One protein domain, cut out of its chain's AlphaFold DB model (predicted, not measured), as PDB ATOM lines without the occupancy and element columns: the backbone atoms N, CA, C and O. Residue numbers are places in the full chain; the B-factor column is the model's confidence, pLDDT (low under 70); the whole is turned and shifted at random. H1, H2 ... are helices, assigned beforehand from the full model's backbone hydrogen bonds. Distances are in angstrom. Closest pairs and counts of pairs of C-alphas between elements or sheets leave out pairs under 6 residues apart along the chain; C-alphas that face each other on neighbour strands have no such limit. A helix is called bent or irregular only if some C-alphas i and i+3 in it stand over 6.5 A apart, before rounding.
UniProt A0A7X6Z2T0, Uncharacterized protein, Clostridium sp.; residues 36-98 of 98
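AT A GLANCE: This is residues 36 to 98 of the 98 residues of an uncharacterized protein of Clostridium sp. (UniProt A0A7X6Z2T0). A helical hairpin, H3 and H4, makes one side of this small domain, and two short helices, H1 and H2, make the other side, set apart from each other and joined by a loop, residues 45 to 53. H1 comes near H3 without touching it, H2 touches no helix, and H3 and H4 are the one pair of helices in touch. The printed part has 63 residues with four named helices, in the order H1, H2, H3, H4, and no named strand; its class is all helix. The whole is compact, with a radius of gyration of the C-alphas of 11.5 A, and only just flat, with spans of 32 by 30 by 16 A.

IN THESE COORDINATES: The printed part begins at Met 36, and H1 covers residues 38 to 44, starting with C-alpha 38 at (185.824, 168.206, 110.356). H2 covers residues 54 to 60 and is irregular: C-alphas 55 and 58 are 7.4 A apart. H3, the longest helix by residues, covers residues 68 to 80 and measures 18.3 A from first to last C-alpha, from (194.532, 177.806, 94.377) to (199.658, 172.761, 111.172). H4 covers residues 88 to 96, measures 12.9 A and ends with C-alpha 96 at (201.793, 170.372, 96.887).

HOW THE PARTS SIT: H1 touches no helix but is near H3, with 6 pairs of C-alphas within 10 A. H1 and H2 are apart, and so are H2 and H3. H3 and H4 touch, with 10 pairs of C-alphas within 8 A, and form a helical hairpin. Their closest C-alphas, those of Ile 76 and His 89, are 5.0 A apart, and their centres are 9.3 A apart. They run opposite ways at a shallow tilt of 32 degrees, only just short of steep. H4 is apart from H1 and from H2. In H1, H3 and H4 every O i to N i+4 pair is within hydrogen-bond range; in H2 0 of 3 such pairs are, against 3 of 4 O i to N i+3 pairs.

THE WHOLE: The C-alphas of Ser 52 and Lys 98, the two farthest apart, are 32.3 A from each other, and those of Met 36 and Lys 98, the first and last printed, are 29.6 A apart. The printed part has no cut, and it ends at residue 98, the chain's last residue. The links from H1 to H2, from H2 to H3 and from H3 to H4, of 9, 7 and 7 residues, are short; no link is long. The mean pLDDT of the printed part is 83.0, and the model's confidence is low, under 70, at residues 50 to 52 and residue 98.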
ATOM      1  N   MET A  36     187.243 165.184 116.687       78.12
ATOM      2  CA  MET A  36     185.782 165.175 116.797       78.12
ATOM      3  C   MET A  36     185.216 164.996 115.389       78.12
ATOM      4  O   MET A  36     185.088 163.876 114.921       78.12
ATOM      5  N   ASN A  37     184.997 166.102 114.686       82.62
ATOM      6  CA  ASN A  37     184.570 166.139 113.297       82.62
ATOM      7  C   ASN A  37     185.366 167.206 112.539       82.62
ATOM      8  O   ASN A  37     186.168 167.956 113.114       82.62
ATOM      9  N   LEU A  38     185.159 167.252 111.230       82.62
ATOM     10  CA  LEU A  38     185.824 168.206 110.356       82.62
ATOM     11  C   LEU A  38     185.453 169.654 110.715       82.62
ATOM     12  O   LEU A  38     186.308 170.534 110.717       82.62
ATOM     13  N   GLU A  39     184.200 169.916 111.070       84.62
ATOM     14  CA  GLU A  39     183.682 171.255 111.355       84.62
ATOM     15  C   GLU A  39     184.336 171.885 112.589       84.62
ATOM     16  O   GLU A  39     184.660 173.075 112.574       84.62
ATOM     17  N   ASP A  40     184.558 171.103 113.647       85.31
ATOM     18  CA  ASP A  40     185.247 171.543 114.861       85.31
ATOM     19  C   ASP A  40     186.718 171.865 114.572       85.31
ATOM     20  O   ASP A  40     187.224 172.898 115.017       85.31
ATOM     21  N   VAL A  41     187.382 171.039 113.759       86.38
ATOM     22  CA  VAL A  41     188.761 171.279 113.308       86.38
ATOM     23  C   VAL A  41     188.853 172.570 112.493       86.38
ATOM     24  O   VAL A  41     189.715 173.406 112.770       86.38
ATOM     25  N   LEU A  42     187.949 172.776 111.532       87.38
ATOM     26  CA  LEU A  42     187.911 173.984 110.704       87.38
ATOM     27  C   LEU A  42     187.639 175.234 111.547       87.38
ATOM     28  O   LEU A  42     188.345 176.232 111.411       87.38
ATOM     29  N   LYS A  43     186.664 175.165 112.463       86.50
ATOM     30  CA  LYS A  43     186.319 176.273 113.362       86.50
ATOM     31  C   LYS A  43     187.487 176.642 114.274       86.50
ATOM     32  O   LYS A  43     187.800 177.822 114.400       86.50
ATOM     33  N   LYS A  44     188.140 175.653 114.892       86.94
ATOM     34  CA  LYS A  44     189.304 175.874 115.765       86.94
ATOM     35  C   LYS A  44     190.505 176.411 115.004       86.94
ATOM     36  O   LYS A  44     191.230 177.221 115.560       86.94
ATOM     37  N   SER A  45     190.665 176.017 113.743       86.06
ATOM     38  CA  SER A  45     191.744 176.492 112.870       86.06
ATOM     39  C   SER A  45     191.444 177.842 112.208       86.06
ATOM     40  O   SER A  45     192.167 178.247 111.300       86.06
ATOM     41  N   GLU A  46     190.368 178.533 112.610       86.38
ATOM     42  CA  GLU A  46     189.933 179.811 112.029       86.38
ATOM     43  C   GLU A  46     189.750 179.739 110.499       86.38
ATOM     44  O   GLU A  46     190.072 180.666 109.740       86.38
ATOM     45  N   ILE A  47     189.259 178.595 110.020       85.06
ATOM     46  CA  ILE A  47     188.900 178.368 108.625       85.06
ATOM     47  C   ILE A  47     187.388 178.540 108.502       85.06
ATOM     48  O   ILE A  47     186.596 177.730 108.986       85.06
ATOM     49  N   ASN A  48     186.987 179.618 107.833       80.44
ATOM     50  CA  ASN A  48     185.583 179.890 107.570       80.44
ATOM     51  C   ASN A  48     185.025 178.846 106.604       80.44
ATOM     52  O   ASN A  48     185.498 178.724 105.473       80.44
ATOM     53  N   TYR A  49     183.979 178.142 107.031       79.12
ATOM     54  CA  TYR A  49     183.218 177.256 106.164       79.12
ATOM     55  C   TYR A  49     181.748 177.707 106.089       79.12
ATOM     56  O   TYR A  49     181.203 178.229 107.063       79.12
ATOM     57  N   PRO A  50     181.085 177.528 104.938       68.81
ATOM     58  CA  PRO A  50     179.743 178.058 104.647       68.81
ATOM     59  C   PRO A  50     178.572 177.337 105.358       68.81
ATOM     60  O   PRO A  50     177.443 177.343 104.860       68.81
ATOM     61  N   GLY A  51     178.807 176.744 106.531       68.00
ATOM     62  CA  GLY A  51     177.796 176.073 107.349       68.00
ATOM     63  C   GLY A  51     177.397 174.675 106.857       68.00
ATOM     64  O   GLY A  51     178.061 174.079 106.012       68.00
ATOM     65  N   SER A  52     176.278 174.159 107.381       64.81
ATOM     66  CA  SER A  52     175.814 172.757 107.276       64.81
ATOM     67  C   SER A  52     175.549 172.223 105.860       64.81
ATOM     68  O   SER A  52     175.264 171.038 105.675       64.81
ATOM     69  N   LYS A  53     175.643 173.064 104.825       71.56
ATOM     70  CA  LYS A  53     175.483 172.639 103.433       71.56
ATOM     71  C   LYS A  53     176.808 172.093 102.901       71.56
ATOM     72  O   LYS A  53     177.574 172.830 102.283       71.56
ATOM     73  N   LYS A  54     177.009 170.776 103.051       71.06
ATOM     74  CA  LYS A  54     178.175 170.017 102.541       71.06
ATOM     75  C   LYS A  54     178.573 170.371 101.098       71.06
ATOM     76  O   LYS A  54     179.752 170.448 100.779       71.06
ATOM     77  N   ARG A  55     177.595 170.702 100.241       77.31
ATOM     78  CA  ARG A  55     177.809 171.130  98.842       77.31
ATOM     79  C   ARG A  55     178.760 172.325  98.666       77.31
ATOM     80  O   ARG A  55     179.281 172.524  97.579       77.31
ATOM     81  N   ASN A  56     178.946 173.137  99.704       78.00
ATOM     82  CA  ASN A  56     179.745 174.353  99.636       78.00
ATOM     83  C   ASN A  56     181.184 174.160 100.170       78.00
ATOM     84  O   ASN A  56     181.927 175.129 100.241       78.00
ATOM     85  N   TYR A  57     181.608 172.950 100.554       78.12
ATOM     86  CA  TYR A  57     182.935 172.734 101.166       78.12
ATOM     87  C   TYR A  57     184.087 173.049 100.211       78.12
ATOM     88  O   TYR A  57     185.154 173.470 100.646       78.12
ATOM     89  N   SER A  58     183.862 172.938  98.903       79.19
ATOM     90  CA  SER A  58     184.828 173.357  97.887       79.19
ATOM     91  C   SER A  58     185.244 174.825  98.026       79.19
ATOM     92  O   SER A  58     186.383 175.160  97.712       79.19
ATOM     93  N   SER A  59     184.381 175.702  98.559       81.06
ATOM     94  CA  SER A  59     184.730 177.112  98.759       81.06
ATOM     95  C   SER A  59     185.737 177.334  99.886       81.06
ATOM     96  O   SER A  59     186.305 178.415  99.969       81.06
ATOM     97  N   ILE A  60     185.951 176.348 100.766       82.00
ATOM     98  CA  ILE A  60     186.973 176.422 101.819       82.00
ATOM     99  C   ILE A  60     188.364 176.483 101.182       82.00
ATOM    100  O   ILE A  60     189.213 177.255 101.614       82.00
ATOM    101  N   PHE A  61     188.569 175.698 100.122       79.00
ATOM    102  CA  PHE A  61     189.857 175.523  99.450       79.00
ATOM    103  C   PHE A  61     190.161 176.599  98.401       79.00
ATOM    104  O   PHE A  61     191.254 176.617  97.838       79.00
ATOM    105  N   VAL A  62     189.214 177.505  98.135       78.44
ATOM    106  CA  VAL A  62     189.342 178.553  97.115       78.44
ATOM    107  C   VAL A  62     189.071 179.912  97.752       78.44
ATOM    108  O   VAL A  62     187.923 180.341  97.882       78.44
ATOM    109  N   GLN A  63     190.139 180.612  98.140       75.06
ATOM    110  CA  GLN A  63     190.030 181.978  98.646       75.06
ATOM    111  C   GLN A  63     189.892 182.962  97.478       75.06
ATOM    112  O   GLN A  63     190.604 182.882  96.475       75.06
ATOM    113  N   ARG A  64     188.949 183.907  97.590       74.12
ATOM    114  CA  ARG A  64     188.728 184.927  96.553       74.12
ATOM    115  C   ARG A  64     189.969 185.807  96.409       74.12
ATOM    116  O   ARG A  64     190.446 186.348  97.398       74.12
ATOM    117  N   GLY A  65     190.428 185.997  95.172       74.44
ATOM    118  CA  GLY A  65     191.575 186.858  94.864       74.44
ATOM    119  C   GLY A  65     192.947 186.199  95.046       74.44
ATOM    120  O   GLY A  65     193.953 186.857  94.803       74.44
ATOM    121  N   CYS A  66     192.999 184.917  95.418       76.31
ATOM    122  CA  CYS A  66     194.237 184.151  95.553       76.31
ATOM    123  C   CYS A  66     194.316 183.042  94.499       76.31
ATOM    124  O   CYS A  66     193.296 182.565  93.995       76.31
ATOM    125  N   THR A  67     195.533 182.584  94.192       84.50
ATOM    126  CA  THR A  67     195.686 181.339  93.435       84.50
ATOM    127  C   THR A  67     195.225 180.151  94.288       84.50
ATOM    128  O   THR A  67     195.187 180.221  95.523       84.50
ATOM    129  N   GLN A  68     194.884 179.030  93.646       81.38
ATOM    130  CA  GLN A  68     194.532 177.806  94.377       81.38
ATOM    131  C   GLN A  68     195.698 177.334  95.258       81.38
ATOM    132  O   GLN A  68     195.488 176.951  96.405       81.38
ATOM    133  N   LYS A  69     196.937 177.442  94.760       85.19
ATOM    134  CA  LYS A  69     198.138 177.037  95.501       85.19
ATOM    135  C   LYS A  69     198.333 177.870  96.770       85.19
ATOM    136  O   LYS A  69     198.599 177.305  97.826       85.19
ATOM    137  N   ASP A  70     198.150 179.185  96.685       87.56
ATOM    138  CA  ASP A  70     198.286 180.074  97.847       87.56
ATOM    139  C   ASP A  70     197.155 179.863  98.862       87.56
ATOM    140  O   ASP A  70     197.399 179.843 100.068       87.56
ATOM    141  N   SER A  71     195.934 179.611  98.376       87.00
ATOM    142  CA  SER A  71     194.789 179.262  99.230       87.00
ATOM    143  C   SER A  71     195.075 177.997 100.049       87.00
ATOM    144  O   SER A  71     194.852 177.977 101.259       87.00
ATOM    145  N   ILE A  72     195.621 176.957  99.407       88.56
ATOM    146  CA  ILE A  72     195.969 175.694 100.071       88.56
ATOM    147  C   ILE A  72     197.124 175.894 101.059       88.56
ATOM    148  O   ILE A  72     197.044 175.393 102.177       88.56
ATOM    149  N   LYS A  73     198.160 176.670 100.711       90.38
ATOM    150  CA  LYS A  73     199.259 176.990 101.641       90.38
ATOM    151  C   LYS A  73     198.763 177.675 102.914       90.38
ATOM    152  O   LYS A  73     199.130 177.260 104.008       90.38
ATOM    153  N   SER A  74     197.869 178.658 102.787       89.88
ATOM    154  CA  SER A  74     197.257 179.319 103.947       89.88
ATOM    155  C   SER A  74     196.479 178.335 104.830       89.88
ATOM    156  O   SER A  74     196.524 178.420 106.058       89.88
ATOM    157  N   ILE A  75     195.786 177.367 104.224       89.69
ATOM    158  CA  ILE A  75     195.078 176.309 104.956       89.69
ATOM    159  C   ILE A  75     196.065 175.380 105.672       89.69
ATOM    160  O   ILE A  75     195.843 175.067 106.839       89.69
ATOM    161  N   ILE A  76     197.160 174.978 105.020       90.94
ATOM    162  CA  ILE A  76     198.222 174.161 105.630       90.94
ATOM    163  C   ILE A  76     198.793 174.861 106.862       90.94
ATOM    164  O   ILE A  76     198.864 174.246 107.923       90.94
ATOM    165  N   GLU A  77     199.138 176.146 106.756       91.31
ATOM    166  CA  GLU A  77     199.668 176.934 107.876       91.31
ATOM    167  C   GLU A  77     198.690 177.048 109.047       91.31
ATOM    168  O   GLU A  77     199.100 177.086 110.207       91.31
ATOM    169  N   LYS A  78     197.388 177.127 108.763       90.62
ATOM    170  CA  LYS A  78     196.357 177.141 109.803       90.62
ATOM    171  C   LYS A  78     196.218 175.777 110.463       90.62
ATOM    172  O   LYS A  78     196.214 175.702 111.684       90.62
ATOM    173  N   LEU A  79     196.144 174.703 109.679       89.44
ATOM    174  CA  LEU A  79     195.963 173.343 110.189       89.44
ATOM    175  C   LEU A  79     197.199 172.816 110.931       89.44
ATOM    176  O   LEU A  79     197.044 172.090 111.911       89.44
ATOM    177  N   SER A  80     198.412 173.194 110.520       88.50
ATOM    178  CA  SER A  80     199.658 172.761 111.172       88.50
ATOM    179  C   SER A  80     199.779 173.274 112.610       88.50
ATOM    180  O   SER A  80     200.335 172.588 113.465       88.50
ATOM    181  N   LYS A  81     199.177 174.430 112.919       87.81
ATOM    182  CA  LYS A  81     199.074 174.974 114.287       87.81
ATOM    183  C   LYS A  81     198.141 174.165 115.198       87.81
ATOM    184  O   LYS A  81     198.157 174.367 116.410       87.81
ATOM    185  N   TYR A  82     197.341 173.261 114.630       83.31
ATOM    186  CA  TYR A  82     196.398 172.394 115.340       83.31
ATOM    187  C   TYR A  82     196.681 170.904 115.078       83.31
ATOM    188  O   TYR A  82     195.756 170.084 115.038       83.31
ATOM    189  N   ASN A  83     197.960 170.538 114.927       78.25
ATOM    190  CA  ASN A  83     198.410 169.170 114.644       78.25
ATOM    191  C   ASN A  83     197.948 168.127 115.685       78.25
ATOM    192  O   ASN A  83     197.686 166.977 115.351       78.25
ATOM    193  N   GLN A  84     197.736 168.542 116.933       78.62
ATOM    194  CA  GLN A  84     197.187 167.726 118.013       78.62
ATOM    195  C   GLN A  84     195.722 167.330 117.789       78.62
ATOM    196  O   GLN A  84     195.191 166.483 118.511       78.62
ATOM    197  N   LYS A  85     195.029 167.979 116.842       80.75
ATOM    198  CA  LYS A  85     193.625 167.708 116.521       80.75
ATOM    199  C   LYS A  85     193.423 167.022 115.175       80.75
ATOM    200  O   LYS A  85     192.468 166.249 115.042       80.75
ATOM    201  N   THR A  86     194.305 167.282 114.217       87.00
ATOM    202  CA  THR A  86     194.255 166.713 112.872       87.00
ATOM    203  C   THR A  86     195.640 166.653 112.243       87.00
ATOM    204  O   THR A  86     196.457 167.556 112.424       87.00
ATOM    205  N   ASN A  87     195.874 165.642 111.417       89.31
ATOM    206  CA  ASN A  87     197.054 165.545 110.562       89.31
ATOM    207  C   ASN A  87     196.748 165.824 109.077       89.31
ATOM    208  O   ASN A  87     197.580 165.568 108.214       89.31
ATOM    209  N   MET A  88     195.586 166.403 108.745       89.38
ATOM    210  CA  MET A  88     195.220 166.726 107.351       89.38
ATOM    211  C   MET A  88     196.233 167.631 106.630       89.38
ATOM    212  O   MET A  88     196.354 167.566 105.407       89.38
ATOM    213  N   HIS A  89     196.969 168.464 107.372       90.31
ATOM    214  CA  HIS A  89     198.012 169.321 106.808       90.31
ATOM    215  C   HIS A  89     199.119 168.516 106.106       90.31
ATOM    216  O   HIS A  89     199.640 168.978 105.096       90.31
ATOM    217  N   GLU A  90     199.424 167.301 106.574       90.69
ATOM    218  CA  GLU A  90     200.434 166.418 105.975       90.69
ATOM    219  C   GLU A  90     200.041 165.991 104.555       90.69
ATOM    220  O   GLU A  90     200.872 165.974 103.651       90.69
ATOM    221  N   VAL A  91     198.753 165.716 104.333       89.19
ATOM    222  CA  VAL A  91     198.223 165.310 103.023       89.19
ATOM    223  C   VAL A  91     198.292 166.463 102.037       89.19
ATOM    224  O   VAL A  91     198.735 166.294 100.905       89.19
ATOM    225  N   PHE A  92     197.867 167.652 102.462       89.06
ATOM    226  CA  PHE A  92     197.914 168.835 101.607       89.06
ATOM    227  C   PHE A  92     199.351 169.220 101.265       89.06
ATOM    228  O   PHE A  92     199.620 169.562 100.115       89.06
ATOM    229  N   GLN A  93     200.269 169.110 102.227       91.00
ATOM    230  CA  GLN A  93     201.692 169.323 101.993       91.00
ATOM    231  C   GLN A  93     202.235 168.317 100.968       91.00
ATOM    232  O   GLN A  93     202.800 168.720  99.955       91.00
ATOM    233  N   TYR A  94     201.952 167.026 101.155       90.31
ATOM    234  CA  TYR A  94     202.347 165.972 100.218       90.31
ATOM    235  C   TYR A  94     201.819 166.200  98.795       90.31
ATOM    236  O   TYR A  94     202.531 165.964  97.821       90.31
ATOM    237  N   CYS A  95     200.576 166.671  98.657       86.12
ATOM    238  CA  CYS A  95     199.975 166.988  97.362       86.12
ATOM    239  C   CYS A  95     200.581 168.227  96.685       86.12
ATOM    240  O   CYS A  95     200.465 168.341  95.470       86.12
ATOM    241  N   LEU A  96     201.169 169.162  97.438       87.06
ATOM    242  CA  LEU A  96     201.793 170.372  96.887       87.06
ATOM    243  C   LEU A  96     203.269 170.195  96.522       87.06
ATOM    244  O   LEU A  96     203.769 170.958  95.689       87.06
ATOM    245  N   ASP A  97     203.949 169.251  97.172       87.56
ATOM    246  CA  ASP A  97     205.370 168.956  96.959       87.56
ATOM    247  C   ASP A  97     205.617 168.022  95.759       87.56
ATOM    248  O   ASP A  97     206.766 167.816  95.365       87.56
ATOM    249  N   LYS A  98     204.548 167.475  95.170       64.56
ATOM    250  CA  LYS A  98     204.560 166.684  93.932       64.56
ATOM    251  C   LYS A  98     204.144 167.509  92.720       64.56
ATOM    252  O   LYS A  98     204.695 167.222  91.635       64.56
TER     253      LYS A  98